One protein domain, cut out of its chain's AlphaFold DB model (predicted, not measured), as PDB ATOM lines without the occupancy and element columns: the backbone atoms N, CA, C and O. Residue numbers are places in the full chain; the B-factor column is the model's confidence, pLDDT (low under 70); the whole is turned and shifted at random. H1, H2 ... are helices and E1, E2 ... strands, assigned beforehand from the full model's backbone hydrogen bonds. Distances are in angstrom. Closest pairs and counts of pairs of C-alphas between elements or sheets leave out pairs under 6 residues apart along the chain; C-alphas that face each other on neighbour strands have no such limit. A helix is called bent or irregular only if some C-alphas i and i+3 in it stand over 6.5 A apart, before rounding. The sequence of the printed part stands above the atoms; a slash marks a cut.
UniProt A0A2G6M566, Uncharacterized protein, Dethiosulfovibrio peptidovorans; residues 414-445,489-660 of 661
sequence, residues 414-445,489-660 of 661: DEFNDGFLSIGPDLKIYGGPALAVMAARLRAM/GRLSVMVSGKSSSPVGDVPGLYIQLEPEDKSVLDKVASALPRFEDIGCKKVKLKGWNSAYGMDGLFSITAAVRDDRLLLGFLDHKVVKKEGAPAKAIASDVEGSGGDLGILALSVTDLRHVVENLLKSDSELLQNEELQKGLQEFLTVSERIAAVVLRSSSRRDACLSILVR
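What this domain is: This is residues 414 to 445 and 489 to 660 of the 661 residues of an uncharacterized protein of Dethiosulfovibrio peptidovorans (UniProt A0A2G6M566). One broad, twisted sheet of nine strands makes a slab, with H2 over one face at the E4 end and H3 over the opposite face towards the E9 end. A helical hairpin, H4 and H5, lies beside the sheet where E7 ends and E8 begins, and parts of two long unnamed stretches, residues 418 to 432 and 570 to 585, cross the same face as H3. The printed part has 204 residues, in the order H1 E1 E2 E3 H2 E4 E5 E6 H3 E7 H4 H5 E8 E9, and its class is mixed. The sheet runs E4 E5 E6 E3 E2 E1 E7 E8 E9, all antiparallel. The whole is compact, with a radius of gyration of the C-alphas of 18.5 A and spans of 51 by 46 by 28 A.

How they stand to each other: Read across the sheet through E4, residues 546 to 551, E5, 555 to 561, E6, 564 to 569, E3, 504 to 515, E2, 489 to 501, E1, 433 to 442, E7, 597 to 602, E8, 640 to 647, and E9, 652 to 659. E4, E5 and E6 form a meander, each strand the antiparallel neighbour of the one before. It is a folded sheet, bent back into two leaves: E4 E5 E6 face E2 E1 E7 E8 E9, with E3 as the hinge. Between E6 and E3, N 511 and O 567 are 2.8 A apart, within hydrogen-bond range; between E1 and E7, N 437 and O 600 are 2.8 A apart. H2, residues 519 to 534, is over E4 and E5 at a height over the sheet of 8.5 A; its closest C-alphas to E4 are Ala 525 and Ser 546, 5.8 A. On the opposite face H3, residues 586 to 594, is over E7 at 8.9 A. The sheet curls round H4, residues 603 to 616, which touches H5, residues 624 to 637, at a shallow tilt of 30 degrees, opposite ways; the closest C-alphas are Val 603 and Ser 637, 6.7 A. H1, residues 414 to 417, is not on the sheet. H4 and H5 have every O i to N i+4 pair within hydrogen-bond range, H3 has 3 of 5, H2 has 5 of 12 beside 10 of 13 O i to N i+3 pairs, and H1 is too short for an i+4 pair.

Where its parts are: Find C-alpha 504 at (-34.894, -44.417, -0.378); from there E3 runs 33.8 A. E2 is 31.7 A long and bends by 63 degrees at residue 497; E1, 25.3 A, bends by 71 degrees at 436. H2 is 25.3 A long. E9 ends at C-alpha 659, (-25.532, -21.786, 17.442).

The domain as a whole: The farthest C-alphas, Asp 414 and Ser 618, are 55.4 A apart. Residues 446 to 488 are not printed, and C-alphas 445 and 489 are 9.4 A apart across the cut. The links H1 to E1, H2 to E4 and E6 to H3 are long. Mean pLDDT of the printed part is 80.6; look for values under 70 at residues 414 to 419 and 613 to 622, among others.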
ATOM      1  N   ASP A 414     -46.286   3.532  -4.977       51.78
ATOM      2  CA  ASP A 414     -47.300   3.294  -3.933       51.78
ATOM      3  C   ASP A 414     -48.094   1.987  -4.137       51.78
ATOM      4  O   ASP A 414     -48.565   1.381  -3.181       51.78
ATOM      5  N   GLU A 415     -48.141   1.465  -5.361       52.72
ATOM      6  CA  GLU A 415     -48.663   0.137  -5.706       52.72
ATOM      7  C   GLU A 415     -47.962  -1.039  -4.985       52.72
ATOM      8  O   GLU A 415     -48.604  -2.025  -4.620       52.72
ATOM      9  N   PHE A 416     -46.662  -0.935  -4.678       52.94
ATOM     10  CA  PHE A 416     -45.944  -1.926  -3.862       52.94
ATOM     11  C   PHE A 416     -46.168  -1.716  -2.358       52.94
ATOM     12  O   PHE A 416     -45.793  -2.591  -1.569       52.94
ATOM     13  N   ASN A 417     -46.794  -0.597  -1.950       54.41
ATOM     14  CA  ASN A 417     -47.109  -0.263  -0.558       54.41
ATOM     15  C   ASN A 417     -48.330  -1.014   0.015       54.41
ATOM     16  O   ASN A 417     -48.459  -1.040   1.240       54.41
ATOM     17  N   ASP A 418     -48.961  -1.927  -0.733       60.41
ATOM     18  CA  ASP A 418     -50.124  -2.691  -0.236       60.41
ATOM     19  C   ASP A 418     -50.079  -4.233  -0.383       60.41
ATOM     20  O   ASP A 418     -50.988  -4.910   0.098       60.41
ATOM     21  N   GLY A 419     -49.037  -4.816  -0.992       66.31
ATOM     22  CA  GLY A 419     -49.061  -6.233  -1.414       66.31
ATOM     23  C   GLY A 419     -48.801  -7.302  -0.338       66.31
ATOM     24  O   GLY A 419     -49.333  -8.405  -0.450       66.31
ATOM     25  N   PHE A 420     -48.008  -7.010   0.699       72.88
ATOM     26  CA  PHE A 420     -47.668  -7.981   1.754       72.88
ATOM     27  C   PHE A 420     -48.474  -7.728   3.021       72.88
ATOM     28  O   PHE A 420     -48.511  -6.596   3.516       72.88
ATOM     29  N   LEU A 421     -49.059  -8.802   3.543       82.62
ATOM     30  CA  LEU A 421     -49.813  -8.849   4.787       82.62
ATOM     31  C   LEU A 421     -49.063  -9.698   5.809       82.62
ATOM     32  O   LEU A 421     -48.171 -10.472   5.467       82.62
ATOM     33  N   SER A 422     -49.456  -9.573   7.072       86.69
ATOM     34  CA  SER A 422     -48.943 -10.464   8.102       86.69
ATOM     35  C   SER A 422     -49.317 -11.921   7.797       86.69
ATOM     36  O   SER A 422     -50.449 -12.196   7.388       86.69
ATOM     37  N   ILE A 423     -48.380 -12.851   8.006       87.31
ATOM     38  CA  ILE A 423     -48.554 -14.299   7.798       87.31
ATOM     39  C   ILE A 423     -49.775 -14.813   8.572       87.31
ATOM     40  O   ILE A 423     -50.474 -15.718   8.108       87.31
ATOM     41  N   GLY A 424     -50.075 -14.205   9.721       83.75
ATOM     42  CA  GLY A 424     -51.120 -14.654  10.628       83.75
ATOM     43  C   GLY A 424     -50.686 -15.874  11.450       83.75
ATOM     44  O   GLY A 424     -49.657 -16.490  11.168       83.75
ATOM     45  N   PRO A 425     -51.460 -16.227  12.486       75.88
ATOM     46  CA  PRO A 425     -51.090 -17.285  13.420       75.88
ATOM     47  C   PRO A 425     -51.090 -18.681  12.768       75.88
ATOM     48  O   PRO A 425     -51.764 -18.924  11.760       75.88
ATOM     49  N   ASP A 426     -50.348 -19.598  13.390       74.25
ATOM     50  CA  ASP A 426     -50.372 -21.051  13.183       74.25
ATOM     51  C   ASP A 426     -50.159 -21.539  11.738       74.25
ATOM     52  O   ASP A 426     -51.102 -21.835  10.989       74.25
ATOM     53  N   LEU A 427     -48.892 -21.725  11.362       85.44
ATOM     54  CA  LEU A 427     -48.529 -22.442  10.141       85.44
ATOM     55  C   LEU A 427     -48.870 -23.930  10.285       85.44
ATOM     56  O   LEU A 427     -48.310 -24.645  11.113       85.44
ATOM     57  N   LYS A 428     -49.809 -24.405   9.465       87.81
ATOM     58  CA  LYS A 428     -50.211 -25.816   9.460       87.81
ATOM     59  C   LYS A 428     -49.178 -26.654   8.721       87.81
ATOM     60  O   LYS A 428     -48.982 -26.467   7.526       87.81
ATOM     61  N   ILE A 429     -48.548 -27.574   9.443       89.69
ATOM     62  CA  ILE A 429     -47.508 -28.467   8.932       89.69
ATOM     63  C   ILE A 429     -48.093 -29.871   8.779       89.69
ATOM     64  O   ILE A 429     -48.916 -30.305   9.584       89.69
ATOM     65  N   TYR A 430     -47.658 -30.597   7.753       88.06
ATOM     66  CA  TYR A 430     -48.099 -31.951   7.449       88.06
ATOM     67  C   TYR A 430     -46.908 -32.880   7.247       88.06
ATOM     68  O   TYR A 430     -45.821 -32.472   6.835       88.06
ATOM     69  N   GLY A 431     -47.132 -34.162   7.522       78.88
ATOM     70  CA  GLY A 431     -46.199 -35.223   7.161       78.88
ATOM     71  C   GLY A 431     -45.089 -35.508   8.173       78.88
ATOM     72  O   GLY A 431     -44.476 -36.566   8.067       78.88
ATOM     73  N   GLY A 432     -44.853 -34.646   9.164       84.06
ATOM     74  CA  GLY A 432     -43.805 -34.834  10.170       84.06
ATOM     75  C   GLY A 432     -43.239 -33.509  10.682       84.06
ATOM     76  O   GLY A 432     -43.894 -32.480  10.521       84.06
ATOM     77  N   PRO A 433     -42.056 -33.525  11.325       86.56
ATOM     78  CA  PRO A 433     -41.373 -32.295  11.685       86.56
ATOM     79  C   PRO A 433     -40.932 -31.529  10.426       86.56
ATOM     80  O   PRO A 433     -40.304 -32.117   9.543       86.56
ATOM     81  N   ALA A 434     -41.234 -30.231  10.344       88.69
ATOM     82  CA  ALA A 434     -40.736 -29.379   9.269       88.69
ATOM     83  C   ALA A 434     -39.278 -28.998   9.527       88.69
ATOM     84  O   ALA A 434     -38.967 -28.321  10.506       88.69
ATOM     85  N   LEU A 435     -38.401 -29.432   8.628       88.94
ATOM     86  CA  LEU A 435     -36.976 -29.114   8.615       88.94
ATOM     87  C   LEU A 435     -36.741 -27.700   8.091       88.94
ATOM     88  O   LEU A 435     -35.833 -27.018   8.551       88.94
ATOM     89  N   ALA A 436     -37.566 -27.263   7.139       89.31
ATOM     90  CA  ALA A 436     -37.543 -25.907   6.617       89.31
ATOM     91  C   ALA A 436     -38.960 -25.395   6.359       89.31
ATOM     92  O   ALA A 436     -39.840 -26.154   5.946       89.31
ATOM     93  N   VAL A 437     -39.165 -24.101   6.578       91.69
ATOM     94  CA  VAL A 437     -40.437 -23.408   6.384       91.69
ATOM     95  C   VAL A 437     -40.158 -22.066   5.734       91.69
ATOM     96  O   VAL A 437     -39.411 -21.267   6.276       91.69
ATOM     97  N   MET A 438     -40.792 -21.790   4.604       93.06
ATOM     98  CA  MET A 438     -40.906 -20.453   4.041       93.06
ATOM     99  C   MET A 438     -42.381 -20.082   4.021       93.06
ATOM    100  O   MET A 438     -43.179 -20.856   3.504       93.06
ATOM    101  N   ALA A 439     -42.768 -18.931   4.553       91.94
ATOM    102  CA  ALA A 439     -44.149 -18.478   4.495       91.94
ATOM    103  C   ALA A 439     -44.241 -16.967   4.303       91.94
ATOM    104  O   ALA A 439     -43.442 -16.210   4.846       91.94
ATOM    105  N   ALA A 440     -45.243 -16.547   3.538       89.44
ATOM    106  CA  ALA A 440     -45.607 -15.153   3.334       89.44
ATOM    107  C   ALA A 440     -47.112 -15.059   3.073       89.44
ATOM    108  O   ALA A 440     -47.736 -16.032   2.641       89.44
ATOM    109  N   ARG A 441     -47.696 -13.883   3.303       87.31
ATOM    110  CA  ARG A 441     -49.082 -13.612   2.919       87.31
ATOM    111  C   ARG A 441     -49.151 -12.463   1.926       87.31
ATOM    112  O   ARG A 441     -48.689 -11.358   2.201       87.31
ATOM    113  N   LEU A 442     -49.748 -12.745   0.778       84.00
ATOM    114  CA  LEU A 442     -49.980 -11.790  -0.292       84.00
ATOM    115  C   LEU A 442     -51.438 -11.342  -0.260       84.00
ATOM    116  O   LEU A 442     -52.336 -12.139   0.009       84.00
ATOM    117  N   ARG A 443     -51.675 -10.068  -0.554       79.62
ATOM    118  CA  ARG A 443     -53.015  -9.573  -0.870       79.62
ATOM    119  C   ARG A 443     -53.468 -10.156  -2.212       79.62
ATOM    120  O   ARG A 443     -52.632 -10.499  -3.049       79.62
ATOM    121  N   ALA A 444     -54.779 -10.241  -2.425       77.81
ATOM    122  CA  ALA A 444     -55.336 -10.552  -3.738       77.81
ATOM    123  C   ALA A 444     -54.692  -9.677  -4.831       77.81
ATOM    124  O   ALA A 444     -54.666  -8.450  -4.718       77.81
ATOM    125  N   MET A 445     -54.151 -10.330  -5.860       75.56
ATOM    126  CA  MET A 445     -53.477  -9.683  -6.980       75.56
ATOM    127  C   MET A 445     -54.439  -9.603  -8.161       75.56
ATOM    128  O   MET A 445     -54.966 -10.625  -8.597       75.56
ATOM    129  N   GLY A 489     -53.396 -14.699  -0.804       88.94
ATOM    130  CA  GLY A 489     -53.562 -15.344   0.496       88.94
ATOM    131  C   GLY A 489     -52.233 -15.753   1.110       88.94
ATOM    132  O   GLY A 489     -51.190 -15.167   0.818       88.94
ATOM    133  N   ARG A 490     -52.250 -16.738   2.012       92.31
ATOM    134  CA  ARG A 490     -51.021 -17.255   2.629       92.31
ATOM    135  C   ARG A 490     -50.421 -18.349   1.753       92.31
ATOM    136  O   ARG A 490     -51.084 -19.330   1.434       92.31
ATOM    137  N   LEU A 491     -49.147 -18.188   1.413       91.75
ATOM    138  CA  LEU A 491     -48.344 -19.194   0.734       91.75
ATOM    139  C   LEU A 491     -47.314 -19.725   1.713       91.75
ATOM    140  O   LEU A 491     -46.692 -18.967   2.461       91.75
ATOM    141  N   SER A 492     -47.117 -21.034   1.714       92.50
ATOM    142  CA  SER A 492     -46.086 -21.669   2.520       92.50
ATOM    143  C   SER A 492     -45.396 -22.763   1.726       92.50
ATOM    144  O   SER A 492     -46.056 -23.574   1.091       92.50
ATOM    145  N   VAL A 493     -44.073 -22.796   1.767       92.81
ATOM    146  CA  VAL A 493     -43.249 -23.876   1.229       92.81
ATOM    147  C   VAL A 493     -42.598 -24.572   2.407       92.81
ATOM    148  O   VAL A 493     -42.038 -23.916   3.284       92.81
ATOM    149  N   MET A 494     -42.698 -25.890   2.460       91.12
ATOM    150  CA  MET A 494     -42.228 -26.665   3.599       91.12
ATOM    151  C   MET A 494     -41.390 -27.840   3.125       91.12
ATOM    152  O   MET A 494     -41.795 -28.573   2.223       91.12
ATOM    153  N   VAL A 495     -40.246 -28.031   3.778       90.31
ATOM    154  CA  VAL A 495     -39.494 -29.285   3.735       90.31
ATOM    155  C   VAL A 495     -39.894 -30.058   4.979       90.31
ATOM    156  O   VAL A 495     -39.468 -29.728   6.085       90.31
ATOM    157  N   SER A 496     -40.789 -31.022   4.822       86.00
ATOM    158  CA  SER A 496     -41.420 -31.732   5.929       86.00
ATOM    159  C   SER A 496     -41.908 -33.105   5.495       86.00
ATOM    160  O   SER A 496     -42.294 -33.335   4.348       86.00
ATOM    161  N   GLY A 497     -41.935 -34.020   6.456       81.62
ATOM    162  CA  GLY A 497     -42.418 -35.374   6.258       81.62
ATOM    163  C   GLY A 497     -41.577 -36.189   5.291       81.62
ATOM    164  O   GLY A 497     -40.391 -35.935   5.112       81.62
ATOM    165  N   LYS A 498     -42.194 -37.216   4.709       84.56
ATOM    166  CA  LYS A 498     -41.516 -38.242   3.919       84.56
ATOM    167  C   LYS A 498     -42.057 -38.275   2.493       84.56
ATOM    168  O   LYS A 498     -43.271 -38.321   2.304       84.56
ATOM    169  N   SER A 499     -41.158 -38.343   1.518       82.75
ATOM    170  CA  SER A 499     -41.431 -38.740   0.139       82.75
ATOM    171  C   SER A 499     -40.716 -40.062  -0.137       82.75
ATOM    172  O   SER A 499     -39.523 -40.195   0.136       82.75
ATOM    173  N   SER A 500     -41.453 -41.063  -0.617       80.06
ATOM    174  CA  SER A 500     -40.861 -42.358  -0.965       80.06
ATOM    175  C   SER A 500     -40.256 -42.267  -2.370       80.06
ATOM    176  O   SER A 500     -40.896 -41.735  -3.278       80.06
ATOM    177  N   SER A 501     -39.037 -42.775  -2.545       65.81
ATOM    178  CA  SER A 501     -38.309 -42.794  -3.820       65.81
ATOM    179  C   SER A 501     -37.610 -44.148  -4.023       65.81
ATOM    180  O   SER A 501     -37.312 -44.823  -3.032       65.81
ATOM    181  N   PRO A 502     -37.304 -44.570  -5.268       60.53
ATOM    182  CA  PRO A 502     -36.513 -45.776  -5.524       60.53
ATOM    183  C   PRO A 502     -35.139 -45.790  -4.839       60.53
ATOM    184  O   PRO A 502     -34.651 -46.865  -4.498       60.53
ATOM    185  N   VAL A 503     -34.549 -44.614  -4.583       57.78
ATOM    186  CA  VAL A 503     -33.260 -44.470  -3.875       57.78
ATOM    187  C   VAL A 503     -33.397 -44.443  -2.345       57.78
ATOM    188  O   VAL A 503     -32.402 -44.469  -1.630       57.78
ATOM    189  N   GLY A 504     -34.624 -44.438  -1.814       62.09
ATOM    190  CA  GLY A 504     -34.894 -44.417  -0.378       62.09
ATOM    191  C   GLY A 504     -35.917 -43.363   0.037       62.09
ATOM    192  O   GLY A 504     -36.534 -42.686  -0.783       62.09
ATOM    193  N   ASP A 505     -36.119 -43.243   1.344       74.56
ATOM    194  CA  ASP A 505     -37.007 -42.233   1.911       74.56
ATOM    195  C   ASP A 505     -36.274 -40.889   1.991       74.56
ATOM    196  O   ASP A 505     -35.249 -40.786   2.664       74.56
ATOM    197  N   VAL A 506     -36.819 -39.852   1.354       74.88
ATOM    198  CA  VAL A 506     -36.277 -38.482   1.399       74.88
ATOM    199  C   VAL A 506     -37.263 -37.532   2.088       74.88
ATOM    200  O   VAL A 506     -38.463 -37.835   2.146       74.88
ATOM    201  N   PRO A 507     -36.818 -36.380   2.624       80.00
ATOM    202  CA  PRO A 507     -37.742 -35.368   3.122       80.00
ATOM    203  C   PRO A 507     -38.705 -34.906   2.030       80.00
ATOM    204  O   PRO A 507     -38.303 -34.684   0.888       80.00
ATOM    205  N   GLY A 508     -39.979 -34.750   2.383       85.50
ATOM    206  CA  GLY A 508     -40.965 -34.205   1.459       85.50
ATOM    207  C   GLY A 508     -40.795 -32.699   1.252       85.50
ATOM    208  O   GLY A 508     -40.416 -31.984   2.176       85.50
ATOM    209  N   LEU A 509     -41.116 -32.210   0.053       88.06
ATOM    210  CA  LEU A 509     -41.180 -30.785  -0.283       88.06
ATOM    211  C   LEU A 509     -42.577 -30.469  -0.803       88.06
ATOM    212  O   LEU A 509     -42.990 -31.023  -1.823       88.06
ATOM    213  N   TYR A 510     -43.297 -29.563  -0.146       90.31
ATOM    214  CA  TYR A 510     -44.624 -29.162  -0.603       90.31
ATOM    215  C   TYR A 510     -44.895 -27.673  -0.457       90.31
ATOM    216  O   TYR A 510     -44.310 -26.976   0.370       90.31
ATOM    217  N   ILE A 511     -45.833 -27.214  -1.277       91.94
ATOM    218  CA  ILE A 511     -46.431 -25.892  -1.242       91.94
ATOM    219  C   ILE A 511     -47.835 -26.032  -0.659       91.94
ATOM    220  O   ILE A 511     -48.605 -26.914  -1.043       91.94
ATOM    221  N   GLN A 512     -48.162 -25.142   0.263       92.94
ATOM    222  CA  GLN A 512     -49.487 -24.946   0.812       92.94
ATOM    223  C   GLN A 512     -49.977 -23.550   0.442       92.94
ATOM    224  O   GLN A 512     -49.293 -22.561   0.699       92.94
ATOM    225  N   LEU A 513     -51.166 -23.488  -0.146       93.50
ATOM    226  CA  LEU A 513     -51.844 -22.252  -0.516       93.50
ATOM    227  C   LEU A 513     -53.134 -22.139   0.293       93.50
ATOM    228  O   LEU A 513     -53.966 -23.043   0.267       93.50
ATOM    229  N   GLU A 514     -53.289 -21.037   1.013       94.00
ATOM    230  CA  GLU A 514     -54.473 -20.673   1.792       94.00
ATOM    231  C   GLU A 514     -55.042 -19.373   1.207       94.00
ATOM    232  O   GLU A 514     -54.707 -18.284   1.697       94.00
ATOM    233  N   PRO A 515     -55.824 -19.471   0.115       92.19
ATOM    234  CA  PRO A 515     -56.304 -18.304  -0.608       92.19
ATOM    235  C   PRO A 515     -57.345 -17.519   0.197       92.19
ATOM    236  O   PRO A 515     -58.105 -18.085   0.989       92.19
ATOM    237  N   GLU A 516     -57.412 -16.207  -0.027       90.12
ATOM    238  CA  GLU A 516     -58.456 -15.352   0.549       90.12
ATOM    239  C   GLU A 516     -59.821 -15.661  -0.078       90.12
ATOM    240  O   GLU A 516     -60.819 -15.790   0.638       90.12
ATOM    241  N   ASP A 517     -59.856 -15.850  -1.402       91.00
ATOM    242  CA  ASP A 517     -61.030 -16.361  -2.108       91.00
ATOM    243  C   ASP A 517     -61.054 -17.891  -2.062       91.00
ATOM    244  O   ASP A 517     -60.449 -18.580  -2.881       91.00
ATOM    245  N   LYS A 518     -61.800 -18.441  -1.103       92.50
ATOM    246  CA  LYS A 518     -61.943 -19.894  -0.931       92.50
ATOM    247  C   LYS A 518     -62.709 -20.570  -2.068       92.50
ATOM    248  O   LYS A 518     -62.545 -21.771  -2.257       92.50
ATOM    249  N   SER A 519     -63.513 -19.836  -2.841       90.50
ATOM    250  CA  SER A 519     -64.327 -20.426  -3.915       90.50
ATOM    251  C   SER A 519     -63.476 -21.010  -5.047       90.50
ATOM    252  O   SER A 519     -63.890 -21.945  -5.734       90.50
ATOM    253  N   VAL A 520     -62.241 -20.520  -5.207       90.06
ATOM    254  CA  VAL A 520     -61.289 -21.062  -6.180       90.06
ATOM    255  C   VAL A 520     -60.906 -22.513  -5.869       90.06
ATOM    256  O   VAL A 520     -60.624 -23.288  -6.783       90.06
ATOM    257  N   LEU A 521     -60.956 -22.926  -4.597       92.62
ATOM    258  CA  LEU A 521     -60.610 -24.285  -4.177       92.62
ATOM    259  C   LEU A 521     -61.621 -25.313  -4.696       92.62
ATOM    260  O   LEU A 521     -61.216 -26.414  -5.064       92.62
ATOM    261  N   ASP A 522     -62.898 -24.950  -4.840       90.75
ATOM    262  CA  ASP A 522     -63.910 -25.822  -5.453       90.75
ATOM    263  C   ASP A 522     -63.610 -26.074  -6.938       90.75
ATOM    264  O   ASP A 522     -63.774 -27.191  -7.447       90.75
ATOM    265  N   LYS A 523     -63.099 -25.050  -7.636       88.81
ATOM    266  CA  LYS A 523     -62.654 -25.177  -9.031       88.81
ATOM    267  C   LYS A 523     -61.428 -26.077  -9.131       88.81
ATOM    268  O   LYS A 523     -61.415 -26.988  -9.956       88.81
ATOM    269  N   VAL A 524     -60.438 -25.899  -8.252       87.88
ATOM    270  CA  VAL A 524     -59.258 -26.780  -8.202       87.88
ATOM    271  C   VAL A 524     -59.657 -28.218  -7.876       87.88
ATOM    272  O   VAL A 524     -59.207 -29.147  -8.543       87.88
ATOM    273  N   ALA A 525     -60.551 -28.429  -6.907       86.88
ATOM    274  CA  ALA A 525     -61.059 -29.754  -6.561       86.88
ATOM    275  C   ALA A 525     -61.765 -30.439  -7.742       86.88
ATOM    276  O   ALA A 525     -61.685 -31.663  -7.865       86.88
ATOM    277  N   SER A 526     -62.419 -29.657  -8.605       85.75
ATOM    278  CA  SER A 526     -63.076 -30.127  -9.831       85.75
ATOM    279  C   SER A 526     -62.097 -30.378 -10.984       85.75
ATOM    280  O   SER A 526     -62.379 -31.203 -11.850       85.75
ATOM    281  N   ALA A 527     -60.944 -29.701 -10.988       82.94
ATOM    282  CA  ALA A 527     -59.866 -29.890 -11.958       82.94
ATOM    283  C   ALA A 527     -58.982 -31.106 -11.630       82.94
ATOM    284  O   ALA A 527     -58.531 -31.804 -12.535       82.94
ATOM    285  N   LEU A 528     -58.775 -31.401 -10.340       77.56
ATOM    286  CA  LEU A 528     -57.916 -32.491  -9.860       77.56
ATOM    287  C   LEU A 528     -58.178 -33.889 -10.472       77.56
ATOM    288  O   LEU A 528     -57.205 -34.588 -10.734       77.56
ATOM    289  N   PRO A 529     -59.424 -34.332 -10.744       77.56
ATOM    290  CA  PRO A 529     -59.672 -35.611 -11.417       77.56
ATOM    291  C   PRO A 529     -59.005 -35.742 -12.789       77.56
ATOM    292  O   PRO A 529     -58.669 -36.847 -13.193       77.56
ATOM    293  N   ARG A 530     -58.758 -34.630 -13.491       71.81
ATOM    294  CA  ARG A 530     -58.070 -34.641 -14.791       71.81
ATOM    295  C   ARG A 530     -56.584 -34.996 -14.675       71.81
ATOM    296  O   ARG A 530     -55.932 -35.246 -15.677       71.81
ATOM    297  N   PHE A 531     -56.048 -35.050 -13.455       63.00
ATOM    298  CA  PHE A 531     -54.700 -35.546 -13.193       63.00
ATOM    299  C   PHE A 531     -54.631 -37.090 -13.162       63.00
ATOM    300  O   PHE A 531     -53.530 -37.637 -13.110       63.00
ATOM    301  N   GLU A 532     -55.760 -37.814 -13.229       65.06
ATOM    302  CA  GLU A 532     -55.737 -39.274 -13.442       65.06
ATOM    303  C   GLU A 532     -55.068 -39.640 -14.774       65.06
ATOM    304  O   GLU A 532     -54.339 -40.631 -14.842       65.06
ATOM    305  N   ASP A 533     -55.211 -38.779 -15.788       64.94
ATOM    306  CA  ASP A 533     -54.616 -38.952 -17.118       64.94
ATOM    307  C   ASP A 533     -53.074 -38.921 -17.098       64.94
ATOM    308  O   ASP A 533     -52.436 -39.428 -18.016       64.94
ATOM    309  N   ILE A 534     -52.466 -38.382 -16.031       64.69
ATOM    310  CA  ILE A 534     -51.007 -38.336 -15.826       64.69
ATOM    311  C   ILE A 534     -50.519 -39.300 -14.728       64.69
ATOM    312  O   ILE A 534     -49.430 -39.130 -14.187       64.69
ATOM    313  N   GLY A 535     -51.324 -40.305 -14.366       67.31
ATOM    314  CA  GLY A 535     -50.919 -41.385 -13.455       67.31
ATOM    315  C   GLY A 535     -51.150 -41.126 -11.960       67.31
ATOM    316  O   GLY A 535     -50.822 -41.984 -11.136       67.31
ATOM    317  N   CYS A 536     -51.759 -39.997 -11.580       75.50
ATOM    318  CA  CYS A 536     -52.155 -39.743 -10.192       75.50
ATOM    319  C   CYS A 536     -53.471 -40.461  -9.863       75.50
ATOM    320  O   CYS A 536     -54.493 -40.220 -10.492       75.50
ATOM    321  N   LYS A 537     -53.496 -41.308  -8.832       84.94
ATOM    322  CA  LYS A 537     -54.716 -42.011  -8.403       84.94
ATOM    323  C   LYS A 537     -55.454 -41.204  -7.342       84.94
ATOM    324  O   LYS A 537     -54.832 -40.606  -6.464       84.94
ATOM    325  N   LYS A 538     -56.787 -41.244  -7.357       88.38
ATOM    326  CA  LYS A 538     -57.603 -40.668  -6.283       88.38
ATOM    327  C   LYS A 538     -57.333 -41.369  -4.948       88.38
ATOM    328  O   LYS A 538     -57.454 -42.589  -4.833       88.38
ATOM    329  N   VAL A 539     -57.047 -40.590  -3.908       89.44
ATOM    330  CA  VAL A 539     -56.752 -41.072  -2.553       89.44
ATOM    331  C   VAL A 539     -57.786 -40.529  -1.570       89.44
ATOM    332  O   VAL A 539     -58.144 -39.356  -1.585       89.44
ATOM    333  N   LYS A 540     -58.259 -41.377  -0.650       86.81
ATOM    334  CA  LYS A 540     -59.102 -40.928   0.469       86.81
ATOM    335  C   LYS A 540     -58.234 -40.455   1.638       86.81
ATOM    336  O   LYS A 540     -57.667 -41.271   2.376       86.81
ATOM    337  N   LEU A 541     -58.174 -39.139   1.838       87.19
ATOM    338  CA  LEU A 541     -57.526 -38.500   2.986       87.19
ATOM    339  C   LEU A 541     -58.581 -37.890   3.917       87.19
ATOM    340  O   LEU A 541     -59.478 -37.175   3.482       87.19
ATOM    341  N   LYS A 542     -58.502 -38.198   5.216       84.50
ATOM    342  CA  LYS A 542     -59.456 -37.684   6.210       84.50
ATOM    343  C   LYS A 542     -59.286 -36.168   6.342       84.50
ATOM    344  O   LYS A 542     -58.168 -35.712   6.547       84.50
ATOM    345  N   GLY A 543     -60.388 -35.420   6.282       85.38
ATOM    346  CA  GLY A 543     -60.380 -33.957   6.411       85.38
ATOM    347  C   GLY A 543     -60.019 -33.200   5.129       85.38
ATOM    348  O   GLY A 543     -59.879 -31.985   5.190       85.38
ATOM    349  N   TRP A 544     -59.890 -33.900   3.999       90.06
ATOM    350  CA  TRP A 544     -59.654 -33.325   2.676       90.06
ATOM    351  C   TRP A 544     -60.836 -33.652   1.759       90.06
ATOM    352  O   TRP A 544     -61.363 -34.765   1.802       90.06
ATOM    353  N   ASN A 545     -61.235 -32.692   0.930       88.81
ATOM    354  CA  ASN A 545     -62.379 -32.815   0.024       88.81
ATOM    355  C   ASN A 545     -62.029 -33.716  -1.162       88.81
ATOM    356  O   ASN A 545     -62.762 -34.647  -1.497       88.81
ATOM    357  N   SER A 546     -60.859 -33.462  -1.748       89.94
ATOM    358  CA  SER A 546     -60.303 -34.198  -2.880       89.94
ATOM    359  C   SER A 546     -58.807 -34.365  -2.675       89.94
ATOM    360  O   SER A 546     -58.128 -33.411  -2.308       89.94
ATOM    361  N   ALA A 547     -58.279 -35.560  -2.921       89.88
ATOM    362  CA  ALA A 547     -56.845 -35.801  -2.899       89.88
ATOM    363  C   ALA A 547     -56.449 -36.824  -3.960       89.88
ATOM    364  O   ALA A 547     -57.183 -37.779  -4.223       89.88
ATOM    365  N   TYR A 548     -55.280 -36.609  -4.543       88.81
ATOM    366  CA  TYR A 548     -54.666 -37.443  -5.559       88.81
ATOM    367  C   TYR A 548     -53.209 -37.666  -5.189       88.81
ATOM    368  O   TYR A 548     -52.550 -36.777  -4.648       88.81
ATOM    369  N   GLY A 549     -52.731 -38.874  -5.447       86.75
ATOM    370  CA  GLY A 549     -51.366 -39.269  -5.154       86.75
ATOM    371  C   GLY A 549     -50.800 -40.137  -6.263       86.75
ATOM    372  O   GLY A 549     -51.517 -40.940  -6.862       86.75
ATOM    373  N   MET A 550     -49.510 -39.987  -6.519       84.19
ATOM    374  CA  MET A 550     -48.745 -40.838  -7.421       84.19
ATOM    375  C   MET A 550     -47.503 -41.311  -6.685       84.19
ATOM    376  O   MET A 550     -46.768 -40.492  -6.145       84.19
ATOM    377  N   ASP A 551     -47.263 -42.616  -6.680       72.69
ATOM    378  CA  ASP A 551     -46.016 -43.195  -6.187       72.69
ATOM    379  C   ASP A 551     -45.126 -43.465  -7.413       72.69
ATOM    380  O   ASP A 551     -45.306 -44.469  -8.100       72.69
ATOM    381  N   GLY A 552     -44.247 -42.509  -7.746       65.31
ATOM    382  CA  GLY A 552     -43.313 -42.576  -8.880       65.31
ATOM    383  C   GLY A 552     -41.846 -42.532  -8.431       65.31
ATOM    384  O   GLY A 552     -41.510 -43.030  -7.359       65.31
ATOM    385  N   LEU A 553     -40.970 -41.884  -9.216       64.06
ATOM    386  CA  LEU A 553     -39.589 -41.572  -8.789       64.06
ATOM    387  C   LEU A 553     -39.559 -40.787  -7.466       64.06
ATOM    388  O   LEU A 553     -38.656 -40.968  -6.655       64.06
ATOM    389  N   PHE A 554     -40.579 -39.963  -7.242       66.00
ATOM    390  CA  PHE A 554     -40.923 -39.377  -5.955       66.00
ATOM    391  C   PHE A 554     -42.430 -39.533  -5.745       66.00
ATOM    392  O   PHE A 554     -43.200 -39.431  -6.707       66.00
ATOM    393  N   SER A 555     -42.867 -39.743  -4.503       80.94
ATOM    394  CA  SER A 555     -44.290 -39.657  -4.171       80.94
ATOM    395  C   SER A 555     -44.775 -38.220  -4.366       80.94
ATOM    396  O   SER A 555     -44.261 -37.305  -3.727       80.94
ATOM    397  N   ILE A 556     -45.772 -38.012  -5.222       83.88
ATOM    398  CA  ILE A 556     -46.435 -36.720  -5.432       83.88
ATOM    399  C   ILE A 556     -47.807 -36.770  -4.771       83.88
ATOM    400  O   ILE A 556     -48.541 -37.742  -4.947       83.88
ATOM    401  N   THR A 557     -48.174 -35.714  -4.048       88.62
ATOM    402  CA  THR A 557     -49.515 -35.538  -3.485       88.62
ATOM    403  C   THR A 557     -50.082 -34.175  -3.847       88.62
ATOM    404  O   THR A 557     -49.432 -33.145  -3.667       88.62
ATOM    405  N   ALA A 558     -51.335 -34.183  -4.292       89.50
ATOM    406  CA  ALA A 558     -52.169 -33.007  -4.459       89.50
ATOM    407  C   ALA A 558     -53.451 -33.179  -3.639       89.50
ATOM    408  O   ALA A 558     -54.166 -34.164  -3.809       89.50
ATOM    409  N   ALA A 559     -53.757 -32.250  -2.738       91.31
ATOM    410  CA  ALA A 559     -54.925 -32.342  -1.874       91.31
ATOM    411  C   ALA A 559     -55.591 -30.976  -1.685       91.31
ATOM    412  O   ALA A 559     -54.920 -29.974  -1.462       91.31
ATOM    413  N   VAL A 560     -56.921 -30.940  -1.756       92.50
ATOM    414  CA  VAL A 560     -57.750 -29.742  -1.573       92.50
ATOM    415  C   VAL A 560     -58.698 -29.939  -0.398       92.50
ATOM    416  O   VAL A 560     -59.334 -30.989  -0.259       92.50
ATOM    417  N   ARG A 561     -58.794 -28.915   0.443       92.19
ATOM    418  CA  ARG A 561     -59.744 -28.762   1.547       92.19
ATOM    419  C   ARG A 561     -60.494 -27.437   1.363       92.19
ATOM    420  O   ARG A 561     -60.103 -26.636   0.525       92.19
ATOM    421  N   ASP A 562     -61.528 -27.188   2.162       91.00
ATOM    422  CA  ASP A 562     -62.347 -25.962   2.120       91.00
ATOM    423  C   ASP A 562     -61.557 -24.647   2.264       91.00
ATOM    424  O   ASP A 562     -62.049 -23.580   1.910       91.00
ATOM    425  N   ASP A 563     -60.365 -24.692   2.860       91.69
ATOM    426  CA  ASP A 563     -59.582 -23.506   3.208       91.69
ATOM    427  C   ASP A 563     -58.147 -23.519   2.677       91.69
ATOM    428  O   ASP A 563     -57.422 -22.548   2.883       91.69
ATOM    429  N   ARG A 564     -57.716 -24.606   2.023       92.50
ATOM    430  CA  ARG A 564     -56.334 -24.755   1.564       92.50
ATOM    431  C   ARG A 564     -56.159 -25.771   0.443       92.50
ATOM    432  O   ARG A 564     -56.907 -26.745   0.327       92.50
ATOM    433  N   LEU A 565     -55.077 -25.589  -0.296       92.62
ATOM    434  CA  LEU A 565     -54.527 -26.507  -1.283       92.62
ATOM    435  C   LEU A 565     -53.115 -26.919  -0.848       92.62
ATOM    436  O   LEU A 565     -52.329 -26.075  -0.427       92.62
ATOM    437  N   LEU A 566     -52.795 -28.206  -0.957       92.25
ATOM    438  CA  LEU A 566     -51.463 -28.769  -0.751       92.25
ATOM    439  C   LEU A 566     -51.008 -29.459  -2.034       92.25
ATOM    440  O   LEU A 566     -51.747 -30.267  -2.593       92.25
ATOM    441  N   LEU A 567     -49.794 -29.149  -2.482       89.19
ATOM    442  CA  LEU A 567     -49.177 -29.704  -3.687       89.19
ATOM    443  C   LEU A 567     -47.698 -29.971  -3.421       89.19
ATOM    444  O   LEU A 567     -46.984 -29.059  -3.009       89.19
ATOM    445  N   GLY A 568     -47.202 -31.173  -3.694       87.88
ATOM    446  CA  GLY A 568     -45.761 -31.400  -3.640       87.88
ATOM    447  C   GLY A 568     -45.317 -32.848  -3.656       87.88
ATOM    448  O   GLY A 568     -46.117 -33.769  -3.810       87.88
ATOM    449  N   PHE A 569     -44.016 -33.022  -3.465       88.12
ATOM    450  CA  PHE A 569     -43.353 -34.306  -3.304       88.12
ATOM    451  C   PHE A 569     -43.505 -34.761  -1.853       88.12
ATOM    452  O   PHE A 569     -42.688 -34.433  -0.996       88.12
ATOM    453  N   LEU A 570     -44.596 -35.454  -1.551       87.56
ATOM    454  CA  LEU A 570     -44.932 -35.921  -0.213       87.56
ATOM    455  C   LEU A 570     -45.759 -37.200  -0.330       87.56
ATOM    456  O   LEU A 570     -46.637 -37.292  -1.186       87.56
ATOM    457  N   ASP A 571     -45.525 -38.175   0.545       87.69
ATOM    458  CA  ASP A 571     -46.355 -39.375   0.613       87.69
ATOM    459  C   ASP A 571     -47.755 -39.018   1.147       87.69
ATOM    460  O   ASP A 571     -47.931 -38.527   2.269       87.69
ATOM    461  N   HIS A 572     -48.789 -39.319   0.364       86.81
ATOM    462  CA  HIS A 572     -50.182 -39.089   0.741       86.81
ATOM    463  C   HIS A 572     -50.553 -39.779   2.069       86.81
ATOM    464  O   HIS A 572     -51.462 -39.341   2.778       86.81
ATOM    465  N   LYS A 573     -49.846 -40.852   2.455       83.69
ATOM    466  CA  LYS A 573     -50.055 -41.568   3.724       83.69
ATOM    467  C   LYS A 573     -49.683 -40.718   4.938       83.69
ATOM    468  O   LYS A 573     -50.323 -40.871   5.983       83.69
ATOM    469  N   VAL A 574     -48.702 -39.820   4.815       80.50
ATOM    470  CA  VAL A 574     -48.227 -38.990   5.936       80.50
ATOM    471  C   VAL A 574     -49.007 -37.681   6.086       80.50
ATOM    472  O   VAL A 574     -49.071 -37.141   7.188       80.50
ATOM    473  N   VAL A 575     -49.717 -37.237   5.041       81.12
ATOM    474  CA  VAL A 575     -50.579 -36.032   5.050       81.12
ATOM    475  C   VAL A 575     -51.710 -36.105   6.092       81.12
ATOM    476  O   VAL A 575     -52.268 -35.090   6.499       81.12
ATOM    477  N   LYS A 576     -52.040 -37.303   6.593       71.44
ATOM    478  CA  LYS A 576     -53.065 -37.506   7.633       71.44
ATOM    479  C   LYS A 576     -52.643 -37.042   9.034       71.44
ATOM    480  O   LYS A 576     -53.491 -37.020   9.923       71.44
ATOM    481  N   LYS A 577     -51.359 -36.747   9.256       73.06
ATOM    482  CA  LYS A 577     -50.821 -36.327  10.555       73.06
ATOM    483  C   LYS A 577     -50.430 -34.853  10.496       73.06
ATOM    484  O   LYS A 577     -49.651 -34.466   9.625       73.06
ATOM    485  N   GLU A 578     -50.966 -34.062  11.424       80.88
ATOM    486  CA  GLU A 578     -50.476 -32.705  11.676       80.88
ATOM    487  C   GLU A 578     -49.047 -32.819  12.219       80.88
ATOM    488  O   GLU A 578     -48.764 -33.621  13.113       80.88
ATOM    489  N   GLY A 579     -48.138 -32.104  11.571       84.06
ATOM    490  CA  GLY A 579     -46.741 -32.000  11.945       84.06
ATOM    491  C   GLY A 579     -46.495 -30.817  12.874       84.06
ATOM    492  O   GLY A 579     -47.414 -30.095  13.253       84.06
ATOM    493  N   ALA A 580     -45.231 -30.609  13.211       89.38
ATOM    494  CA  ALA A 580     -44.760 -29.459  13.977       89.38
ATOM    495  C   ALA A 580     -43.452 -28.960  13.356       89.38
ATOM    496  O   ALA A 580     -42.836 -29.700  12.593       89.38
ATOM    497  N   PRO A 581     -42.980 -27.742  13.627       90.50
ATOM    498  CA  PRO A 581     -41.642 -27.361  13.208       90.50
ATOM    499  C   PRO A 581     -40.596 -28.213  13.937       90.50
ATOM    500  O   PRO A 581     -40.827 -28.707  15.046       90.50
ATOM    501  N   ALA A 582     -39.423 -28.384  13.333       90.44
ATOM    502  CA  ALA A 582     -38.273 -28.922  14.039       90.44
ATOM    503  C   ALA A 582     -37.949 -28.073  15.281       90.44
ATOM    504  O   ALA A 582     -38.104 -26.851  15.271       90.44
ATOM    505  N   LYS A 583     -37.460 -28.713  16.354       90.06
ATOM    506  CA  LYS A 583     -37.228 -28.050  17.653       90.06
ATOM    507  C   LYS A 583     -36.354 -26.801  17.536       90.06
ATOM    508  O   LYS A 583     -36.626 -25.822  18.218       90.06
ATOM    509  N   ALA A 584     -35.343 -26.833  16.666       87.50
ATOM    510  CA  ALA A 584     -34.409 -25.727  16.473       87.50
ATOM    511  C   ALA A 584     -35.048 -24.474  15.847       87.50
ATOM    512  O   ALA A 584     -34.480 -23.398  15.968       87.50
ATOM    513  N   ILE A 585     -36.211 -24.594  15.194       89.56
ATOM    514  CA  ILE A 585     -36.924 -23.467  14.564       89.56
ATOM    515  C   ILE A 585     -38.327 -23.233  15.140       89.56
ATOM    516  O   ILE A 585     -39.010 -22.304  14.719       89.56
ATOM    517  N   ALA A 586     -38.778 -24.058  16.089       90.38
ATOM    518  CA  ALA A 586     -40.154 -24.039  16.582       90.38
ATOM    519  C   ALA A 586     -40.561 -22.684  17.170       90.38
ATOM    520  O   ALA A 586     -41.573 -22.129  16.751       90.38
ATOM    521  N   SER A 587     -39.739 -22.105  18.052       86.88
ATOM    522  CA  SER A 587     -40.029 -20.807  18.674       86.88
ATOM    523  C   SER A 587     -40.175 -19.673  17.662       86.88
ATOM    524  O   SER A 587     -41.016 -18.792  17.839       86.88
ATOM    525  N   ASP A 588     -39.370 -19.682  16.600       87.38
ATOM    526  CA  ASP A 588     -39.401 -18.627  15.591       87.38
ATOM    527  C   ASP A 588     -40.571 -18.797  14.617       87.38
ATOM    528  O   ASP A 588     -41.163 -17.801  14.212       87.38
ATOM    529  N   VAL A 589     -40.941 -20.037  14.283       87.31
ATOM    530  CA  VAL A 589     -42.084 -20.345  13.408       87.31
ATOM    531  C   VAL A 589     -43.420 -20.128  14.126       87.31
ATOM    532  O   VAL A 589     -44.351 -19.584  13.541       87.31
ATOM    533  N   GLU A 590     -43.534 -20.507  15.399       87.56
ATOM    534  CA  GLU A 590     -44.753 -20.291  16.197       87.56
ATOM    535  C   GLU A 590     -44.943 -18.807  16.555       87.56
ATOM    536  O   GLU A 590     -46.068 -18.310  16.614       87.56
ATOM    537  N   GLY A 591     -43.841 -18.071  16.736       80.19
ATOM    538  CA  GLY A 591     -43.847 -16.634  17.010       80.19
ATOM    539  C   GLY A 591     -44.061 -15.735  15.786       80.19
ATOM    540  O   GLY A 591     -44.245 -14.530  15.960       80.19
ATOM    541  N   SER A 592     -44.069 -16.275  14.560       81.50
ATOM    542  CA  SER A 592     -44.056 -15.472  13.324       81.50
ATOM    543  C   SER A 592     -45.413 -14.885  12.926       81.50
ATOM    544  O   SER A 592     -45.555 -14.316  11.845       81.50
ATOM    545  N   GLY A 593     -46.444 -15.044  13.759       80.25
ATOM    546  CA  GLY A 593     -47.811 -14.664  13.408       80.25
ATOM    547  C   GLY A 593     -48.005 -13.171  13.128       80.25
ATOM    548  O   GLY A 593     -48.984 -12.824  12.476       80.25
ATOM    549  N   GLY A 594     -47.094 -12.313  13.605       82.69
ATOM    550  CA  GLY A 594     -47.060 -10.873  13.329       82.69
ATOM    551  C   GLY A 594     -46.130 -10.460  12.180       82.69
ATOM    552  O   GLY A 594     -46.211  -9.321  11.728       82.69
ATOM    553  N   ASP A 595     -45.292 -11.365  11.677       85.62
ATOM    554  CA  ASP A 595     -44.338 -11.076  10.604       85.62
ATOM    555  C   ASP A 595     -45.039 -11.024   9.237       85.62
ATOM    556  O   ASP A 595     -46.109 -11.603   9.056       85.62
ATOM    557  N   LEU A 596     -44.444 -10.336   8.261       84.62
ATOM    558  CA  LEU A 596     -44.848 -10.344   6.847       84.62
ATOM    559  C   LEU A 596     -44.314 -11.568   6.091       84.62
ATOM    560  O   LEU A 596     -44.926 -12.019   5.121       84.62
ATOM    561  N   GLY A 597     -43.166 -12.097   6.522       86.94
ATOM    562  CA  GLY A 597     -42.534 -13.261   5.912       86.94
ATOM    563  C   GLY A 597     -41.536 -13.941   6.845       86.94
ATOM    564  O   GLY A 597     -40.870 -13.275   7.638       86.94
ATOM    565  N   ILE A 598     -41.423 -15.262   6.729       90.00
ATOM    566  CA  ILE A 598     -40.428 -16.076   7.431       90.00
ATOM    567  C   ILE A 598     -39.808 -17.091   6.473       90.00
ATOM    568  O   ILE A 598     -40.498 -17.670   5.638       90.00
ATOM    569  N   LEU A 599     -38.509 -17.320   6.619       91.31
ATOM    570  CA  LEU A 599     -37.770 -18.451   6.084       91.31
ATOM    571  C   LEU A 599     -36.952 -19.035   7.236       91.31
ATOM    572  O   LEU A 599     -36.038 -18.389   7.725       91.31
ATOM    573  N   ALA A 600     -37.273 -20.239   7.679       91.06
ATOM    574  CA  ALA A 600     -36.603 -20.924   8.773       91.06
ATOM    575  C   ALA A 600     -36.070 -22.274   8.291       91.06
ATOM    576  O   ALA A 600     -36.782 -23.003   7.604       91.06
ATOM    577  N   LEU A 601     -34.838 -22.613   8.665       90.75
ATOM    578  CA  LEU A 601     -34.172 -23.870   8.335       90.75
ATOM    579  C   LEU A 601     -33.497 -24.438   9.584       90.75
ATOM    580  O   LEU A 601     -32.637 -23.788  10.176       90.75
ATOM    581  N   SER A 602     -33.838 -25.673   9.945       91.62
ATOM    582  CA  SER A 602     -33.087 -26.463  10.917       91.62
ATOM    583  C   SER A 602     -31.907 -27.146  10.231       91.62
ATOM    584  O   SER A 602     -32.049 -28.176   9.567       91.62
ATOM    585  N   VAL A 603     -30.723 -26.565  10.406       85.94
ATOM    586  CA  VAL A 603     -29.469 -27.086   9.848       85.94
ATOM    587  C   VAL A 603     -29.093 -28.405  10.520       85.94
ATOM    588  O   VAL A 603     -28.679 -29.352   9.856       85.94
ATOM    589  N   THR A 604     -29.333 -28.509  11.828       85.12
ATOM    590  CA  THR A 604     -29.107 -29.734  12.601       85.12
ATOM    591  C   THR A 604     -29.893 -30.928  12.065       85.12
ATOM    592  O   THR A 604     -29.328 -32.006  11.876       85.12
ATOM    593  N   ASP A 605     -31.195 -30.758  11.832       84.38
ATOM    594  CA  ASP A 605     -32.024 -31.869  11.372       84.38
ATOM    595  C   ASP A 605     -31.733 -32.201   9.900       84.38
ATOM    596  O   ASP A 605     -31.716 -33.376   9.531       84.38
ATOM    597  N   LEU A 606     -31.416 -31.194   9.074       80.50
ATOM    598  CA  LEU A 606     -30.963 -31.412   7.700       80.50
ATOM    599  C   LEU A 606     -29.677 -32.248   7.659       80.50
ATOM    600  O   LEU A 606     -29.582 -33.187   6.872       80.50
ATOM    601  N   ARG A 607     -28.716 -31.962   8.542       79.31
ATOM    602  CA  ARG A 607     -27.471 -32.727   8.651       79.31
ATOM    603  C   ARG A 607     -27.737 -34.203   8.938       79.31
ATOM    604  O   ARG A 607     -27.195 -35.064   8.255       79.31
ATOM    605  N   HIS A 608     -28.629 -34.499   9.882       81.50
ATOM    606  CA  HIS A 608     -29.014 -35.877  10.191       81.50
ATOM    607  C   HIS A 608     -29.697 -36.588   9.022       81.50
ATOM    608  O   HIS A 608     -29.482 -37.781   8.818       81.50
ATOM    609  N   VAL A 609     -30.504 -35.876   8.234       77.06
ATOM    610  CA  VAL A 609     -31.069 -36.438   7.002       77.06
ATOM    611  C   VAL A 609     -29.959 -36.789   6.015       77.06
ATOM    612  O   VAL A 609     -29.948 -37.907   5.508       77.06
ATOM    613  N   VAL A 610     -29.026 -35.869   5.763       74.00
ATOM    614  CA  VAL A 610     -27.915 -36.090   4.827       74.00
ATOM    615  C   VAL A 610     -27.049 -37.269   5.285       74.00
ATOM    616  O   VAL A 610     -26.821 -38.190   4.507       74.00
ATOM    617  N   GLU A 611     -26.660 -37.320   6.564       74.31
ATOM    618  CA  GLU A 611     -25.938 -38.450   7.174       74.31
ATOM    619  C   GLU A 611     -26.653 -39.795   6.962       74.31
ATOM    620  O   GLU A 611     -26.013 -40.817   6.707       74.31
ATOM    621  N   ASN A 612     -27.985 -39.813   7.064       73.94
ATOM    622  CA  ASN A 612     -28.774 -41.024   6.857       73.94
ATOM    623  C   ASN A 612     -28.844 -41.432   5.382       73.94
ATOM    624  O   ASN A 612     -28.722 -42.623   5.098       73.94
ATOM    625  N   LEU A 613     -28.986 -40.472   4.461       66.56
ATOM    626  CA  LEU A 613     -28.983 -40.738   3.017       66.56
ATOM    627  C   LEU A 613     -27.653 -41.356   2.562       66.56
ATOM    628  O   LEU A 613     -27.643 -42.293   1.766       66.56
ATOM    629  N   LEU A 614     -26.540 -40.917   3.146       64.56
ATOM    630  CA  LEU A 614     -25.207 -41.448   2.846       64.56
ATOM    631  C   LEU A 614     -25.002 -42.877   3.332       64.56
ATOM    632  O   LEU A 614     -24.397 -43.689   2.641       64.56
ATOM    633  N   LYS A 615     -25.534 -43.222   4.510       65.69
ATOM    634  CA  LYS A 615     -25.507 -44.611   4.996       65.69
ATOM    635  C   LYS A 615     -26.305 -45.547   4.089       65.69
ATOM    636  O   LYS A 615     -26.042 -46.749   4.073       65.69
ATOM    637  N   SER A 616     -27.307 -45.023   3.384       59.78
ATOM    638  CA  SER A 616     -28.142 -45.817   2.484       59.78
ATOM    639  C   SER A 616     -27.587 -45.974   1.070       59.78
ATOM    640  O   SER A 616     -27.985 -46.947   0.425       59.78
ATOM    641  N   ASP A 617     -26.678 -45.104   0.618       60.91
ATOM    642  CA  ASP A 617     -26.278 -45.011  -0.791       60.91
ATOM    643  C   ASP A 617     -24.747 -44.959  -0.976       60.91
ATOM    644  O   ASP A 617     -24.096 -43.927  -0.804       60.91
ATOM    645  N   SER A 618     -24.156 -46.117  -1.289       55.06
ATOM    646  CA  SER A 618     -22.702 -46.314  -1.371       55.06
ATOM    647  C   SER A 618     -22.054 -45.702  -2.617       55.06
ATOM    648  O   SER A 618     -20.840 -45.528  -2.618       55.06
ATOM    649  N   GLU A 619     -22.822 -45.363  -3.657       56.16
ATOM    650  CA  GLU A 619     -22.299 -44.786  -4.908       56.16
ATOM    651  C   GLU A 619     -22.044 -43.279  -4.804       56.16
ATOM    652  O   GLU A 619     -21.041 -42.780  -5.312       56.16
ATOM    653  N   LEU A 620     -22.891 -42.549  -4.066       52.94
ATOM    654  CA  LEU A 620     -22.656 -41.134  -3.735       52.94
ATOM    655  C   LEU A 620     -21.344 -40.944  -2.959       52.94
ATOM    656  O   LEU A 620     -20.690 -39.910  -3.082       52.94
ATOM    657  N   LEU A 621     -20.932 -41.968  -2.207       53.56
ATOM    658  CA  LEU A 621     -19.651 -42.025  -1.509       53.56
ATOM    659  C   LEU A 621     -18.473 -42.417  -2.418       53.56
ATOM    660  O   LEU A 621     -17.353 -42.416  -1.934       53.56
ATOM    661  N   GLN A 622     -18.659 -42.752  -3.695       61.78
ATOM    662  CA  GLN A 622     -17.537 -43.018  -4.614       61.78
ATOM    663  C   GLN A 622     -17.118 -41.779  -5.414       61.78
ATOM    664  O   GLN A 622     -16.029 -41.751  -5.982       61.78
ATOM    665  N   ASN A 623     -17.954 -40.736  -5.444       73.50
ATOM    666  CA  ASN A 623     -17.618 -39.467  -6.078       73.50
ATOM    667  C   ASN A 623     -16.814 -38.582  -5.106       73.50
ATOM    668  O   ASN A 623     -17.362 -38.057  -4.136       73.50
ATOM    669  N   GLU A 624     -15.519 -38.397  -5.383       74.62
ATOM    670  CA  GLU A 624     -14.608 -37.604  -4.542       74.62
ATOM    671  C   GLU A 624     -15.057 -36.142  -4.364       74.62
ATOM    672  O   GLU A 624     -14.916 -35.586  -3.273       74.62
ATOM    673  N   GLU A 625     -15.640 -35.507  -5.391       71.44
ATOM    674  CA  GLU A 625     -16.133 -34.125  -5.288       71.44
ATOM    675  C   GLU A 625     -17.327 -34.032  -4.340       71.44
ATOM    676  O   GLU A 625     -17.411 -33.118  -3.517       71.44
ATOM    677  N   LEU A 626     -18.236 -35.005  -4.423       64.06
ATOM    678  CA  LEU A 626     -19.424 -35.050  -3.583       64.06
ATOM    679  C   LEU A 626     -19.061 -35.377  -2.132       64.06
ATOM    680  O   LEU A 626     -19.600 -34.749  -1.224       64.06
ATOM    681  N   GLN A 627     -18.100 -36.277  -1.905       67.19
ATOM    682  CA  GLN A 627     -17.537 -36.528  -0.577       67.19
ATOM    683  C   GLN A 627     -16.881 -35.279   0.017       67.19
ATOM    684  O   GLN A 627     -17.123 -34.959   1.181       67.19
ATOM    685  N   LYS A 628     -16.076 -34.557  -0.771       69.94
ATOM    686  CA  LYS A 628     -15.406 -33.337  -0.317       69.94
ATOM    687  C   LYS A 628     -16.413 -32.238   0.021       69.94
ATOM    688  O   LYS A 628     -16.350 -31.686   1.116       69.94
ATOM    689  N   GLY A 629     -17.367 -31.966  -0.873       66.00
ATOM    690  CA  GLY A 629     -18.416 -30.967  -0.642       66.00
ATOM    691  C   GLY A 629     -19.332 -31.333   0.526       66.00
ATOM    692  O   GLY A 629     -19.759 -30.471   1.291       66.00
ATOM    693  N   LEU A 630     -19.588 -32.624   0.724       67.62
ATOM    694  CA  LEU A 630     -20.310 -33.121   1.883       67.62
ATOM    695  C   LEU A 630     -19.524 -32.928   3.179       67.62
ATOM    696  O   LEU A 630     -20.097 -32.482   4.167       67.62
ATOM    697  N   GLN A 631     -18.249 -33.312   3.211       68.88
ATOM    698  CA  GLN A 631     -17.429 -33.177   4.409       68.88
ATOM    699  C   GLN A 631     -17.302 -31.703   4.792       68.88
ATOM    700  O   GLN A 631     -17.472 -31.362   5.957       68.88
ATOM    701  N   GLU A 632     -17.130 -30.825   3.803       67.38
ATOM    702  CA  GLU A 632     -17.186 -29.378   3.985       67.38
ATOM    703  C   GLU A 632     -18.543 -28.930   4.548       67.38
ATOM    704  O   GLU A 632     -18.581 -28.217   5.549       67.38
ATOM    705  N   PHE A 633     -19.664 -29.415   4.002       69.81
ATOM    706  CA  PHE A 633     -20.992 -29.132   4.553       69.81
ATOM    707  C   PHE A 633     -21.138 -29.608   6.005       69.81
ATOM    708  O   PHE A 633     -21.628 -28.849   6.839       69.81
ATOM    709  N   LEU A 634     -20.728 -30.835   6.338       72.44
ATOM    710  CA  LEU A 634     -20.832 -31.386   7.692       72.44
ATOM    711  C   LEU A 634     -19.972 -30.598   8.688       72.44
ATOM    712  O   LEU A 634     -20.460 -30.295   9.777       72.44
ATOM    713  N   THR A 635     -18.752 -30.218   8.297       68.38
ATOM    714  CA  THR A 635     -17.840 -29.393   9.102       68.38
ATOM    715  C   THR A 635     -18.406 -27.988   9.313       68.38
ATOM    716  O   THR A 635     -18.561 -27.547  10.449       68.38
ATOM    717  N   VAL A 636     -18.798 -27.295   8.238       62.88
ATOM    718  CA  VAL A 636     -19.325 -25.919   8.309       62.88
ATOM    719  C   VAL A 636     -20.657 -25.866   9.065       62.88
ATOM    720  O   VAL A 636     -20.925 -24.927   9.814       62.88
ATOM    721  N   SER A 637     -21.507 -26.879   8.897       70.00
ATOM    722  CA  SER A 637     -22.822 -26.934   9.544       70.00
ATOM    723  C   SER A 637     -22.782 -27.413  10.994       70.00
ATOM    724  O   SER A 637     -23.804 -27.328  11.676       70.00
ATOM    725  N   GLU A 638     -21.639 -27.899  11.496       73.06
ATOM    726  CA  GLU A 638     -21.586 -28.601  12.780       73.06
ATOM    727  C   GLU A 638     -22.114 -27.767  13.949       73.06
ATOM    728  O   GLU A 638     -22.837 -28.269  14.818       73.06
ATOM    729  N   ARG A 639     -21.784 -26.480  13.914       73.00
ATOM    730  CA  ARG A 639     -22.044 -25.518  14.984       73.00
ATOM    731  C   ARG A 639     -23.333 -24.732  14.779       73.00
ATOM    732  O   ARG A 639     -23.731 -23.983  15.666       73.00
ATOM    733  N   ILE A 640     -24.007 -24.898  13.644       76.50
ATOM    734  CA  ILE A 640     -25.224 -24.154  13.313       76.50
ATOM    735  C   ILE A 640     -26.437 -25.032  13.631       76.50
ATOM    736  O   ILE A 640     -26.668 -26.079  13.025       76.50
ATOM    737  N   ALA A 641     -27.243 -24.600  14.600       84.44
ATOM    738  CA  ALA A 641     -28.502 -25.254  14.926       84.44
ATOM    739  C   ALA A 641     -29.561 -24.942  13.861       84.44
ATOM    740  O   ALA A 641     -30.165 -25.850  13.285       84.44
ATOM    741  N   ALA A 642     -29.756 -23.650  13.591       86.19
ATOM    742  CA  ALA A 642     -30.771 -23.157  12.676       86.19
ATOM    743  C   ALA A 642     -30.410 -21.794  12.081       86.19
ATOM    744  O   ALA A 642     -29.666 -21.012  12.672       86.19
ATOM    745  N   VAL A 643     -31.003 -21.505  10.925       85.00
ATOM    746  CA  VAL A 643     -30.951 -20.202  10.260       85.00
ATOM    747  C   VAL A 643     -32.380 -19.736  10.017       85.00
ATOM    748  O   VAL A 643     -33.183 -20.467   9.439       85.00
ATOM    749  N   VAL A 644     -32.710 -18.528  10.469       87.19
ATOM    750  CA  VAL A 644     -34.060 -17.968  10.385       87.19
ATOM    751  C   VAL A 644     -34.009 -16.538   9.868       87.19
ATOM    752  O   VAL A 644     -33.486 -15.651  10.525       87.19
ATOM    753  N   LEU A 645     -34.607 -16.285   8.716       86.50
ATOM    754  CA  LEU A 645     -34.862 -14.959   8.181       86.50
ATOM    755  C   LEU A 645     -36.323 -14.578   8.435       86.50
ATOM    756  O   LEU A 645     -37.232 -15.316   8.070       86.50
ATOM    757  N   ARG A 646     -36.561 -13.408   9.024       87.56
ATOM    758  CA  ARG A 646     -37.895 -12.839   9.254       87.56
ATOM    759  C   ARG A 646     -37.973 -11.435   8.693       87.56
ATOM    760  O   ARG A 646     -36.999 -10.690   8.743       87.56
ATOM    761  N   SER A 647     -39.147 -11.062   8.216       84.31
ATOM    762  CA  SER A 647     -39.489  -9.692   7.852       84.31
ATOM    763  C   SER A 647     -40.684  -9.279   8.694       84.31
ATOM    764  O   SER A 647     -41.786  -9.770   8.473       84.31
ATOM    765  N   SER A 648     -40.467  -8.409   9.678       80.12
ATOM    766  CA  SER A 648     -41.535  -7.891  10.548       80.12
ATOM    767  C   SER A 648     -42.278  -6.728   9.896       80.12
ATOM    768  O   SER A 648     -43.450  -6.474  10.163       80.12
ATOM    769  N   SER A 649     -41.588  -6.011   9.012       77.19
ATOM    770  CA  SER A 649     -42.142  -4.942   8.207       77.19
ATOM    771  C   SER A 649     -41.469  -4.954   6.842       77.19
ATOM    772  O   SER A 649     -40.510  -5.674   6.586       77.19
ATOM    773  N   ARG A 650     -41.948  -4.120   5.930       72.50
ATOM    774  CA  ARG A 650     -41.343  -4.011   4.599       72.50
ATOM    775  C   ARG A 650     -39.999  -3.305   4.601       72.50
ATOM    776  O   ARG A 650     -39.263  -3.376   3.625       72.50
ATOM    777  N   ARG A 651     -39.712  -2.586   5.680       74.56
ATOM    778  CA  ARG A 651     -38.427  -1.929   5.881       74.56
ATOM    779  C   ARG A 651     -37.504  -2.810   6.694       74.56
ATOM    780  O   ARG A 651     -36.314  -2.794   6.423       74.56
ATOM    781  N   ASP A 652     -38.064  -3.594   7.611       79.31
ATOM    782  CA  ASP A 652     -37.316  -4.280   8.651       79.31
ATOM    783  C   ASP A 652     -37.257  -5.786   8.409       79.31
ATOM    784  O   ASP A 652     -38.276  -6.458   8.213       79.31
ATOM    785  N   ALA A 653     -36.053  -6.330   8.491       79.75
ATOM    786  CA  ALA A 653     -35.818  -7.759   8.465       79.75
ATOM    787  C   ALA A 653     -34.732  -8.162   9.465       79.75
ATOM    788  O   ALA A 653     -33.952  -7.345   9.957       79.75
ATOM    789  N   CYS A 654     -34.734  -9.442   9.811       84.62
ATOM    790  CA  CYS A 654     -33.846 -10.044  10.787       84.62
ATOM    791  C   CYS A 654     -33.400 -11.410  10.280       84.62
ATOM    792  O   CYS A 654     -34.237 -12.289  10.096       84.62
ATOM    793  N   LEU A 655     -32.098 -11.601  10.105       84.69
ATOM    794  CA  LEU A 655     -31.472 -12.907   9.951       84.69
ATOM    795  C   LEU A 655     -30.947 -13.348  11.313       84.69
ATOM    796  O   LEU A 655     -30.161 -12.649  11.937       84.69
ATOM    797  N   SER A 656     -31.362 -14.516  11.759       83.31
ATOM    798  CA  SER A 656     -30.988 -15.113  13.030       83.31
ATOM    799  C   SER A 656     -30.256 -16.418  12.774       83.31
ATOM    800  O   SER A 656     -30.744 -17.271  12.035       83.31
ATOM    801  N   ILE A 657     -29.099 -16.582  13.401       81.50
ATOM    802  CA  ILE A 657     -28.321 -17.819  13.390       81.50
ATOM    803  C   ILE A 657     -28.323 -18.358  14.814       81.50
ATOM    804  O   ILE A 657     -27.824 -17.701  15.728       81.50
ATOM    805  N   LEU A 658     -28.907 -19.538  15.008       81.19
ATOM    806  CA  LEU A 658     -28.842 -20.254  16.277       81.19
ATOM    807  C   LEU A 658     -27.609 -21.150  16.259       81.19
ATOM    808  O   LEU A 658     -27.411 -21.920  15.316       81.19
ATOM    809  N   VAL A 659     -26.797 -21.057  17.304       77.06
ATOM    810  CA  VAL A 659     -25.532 -21.786  17.442       77.06
ATOM    811  C   VAL A 659     -25.737 -22.942  18.424       77.06
ATOM    812  O   VAL A 659     -26.460 -22.797  19.409       77.06
ATOM    813  N   ARG A 660     -25.154 -24.110  18.137       67.88
ATOM    814  CA  ARG A 660     -25.108 -25.241  19.076       67.88
ATOM    815  C   ARG A 660     -24.021 -25.001  20.125       67.88
ATOM    816  O   ARG A 660     -22.922 -24.590  19.760       67.88
TER     817      ARG A 660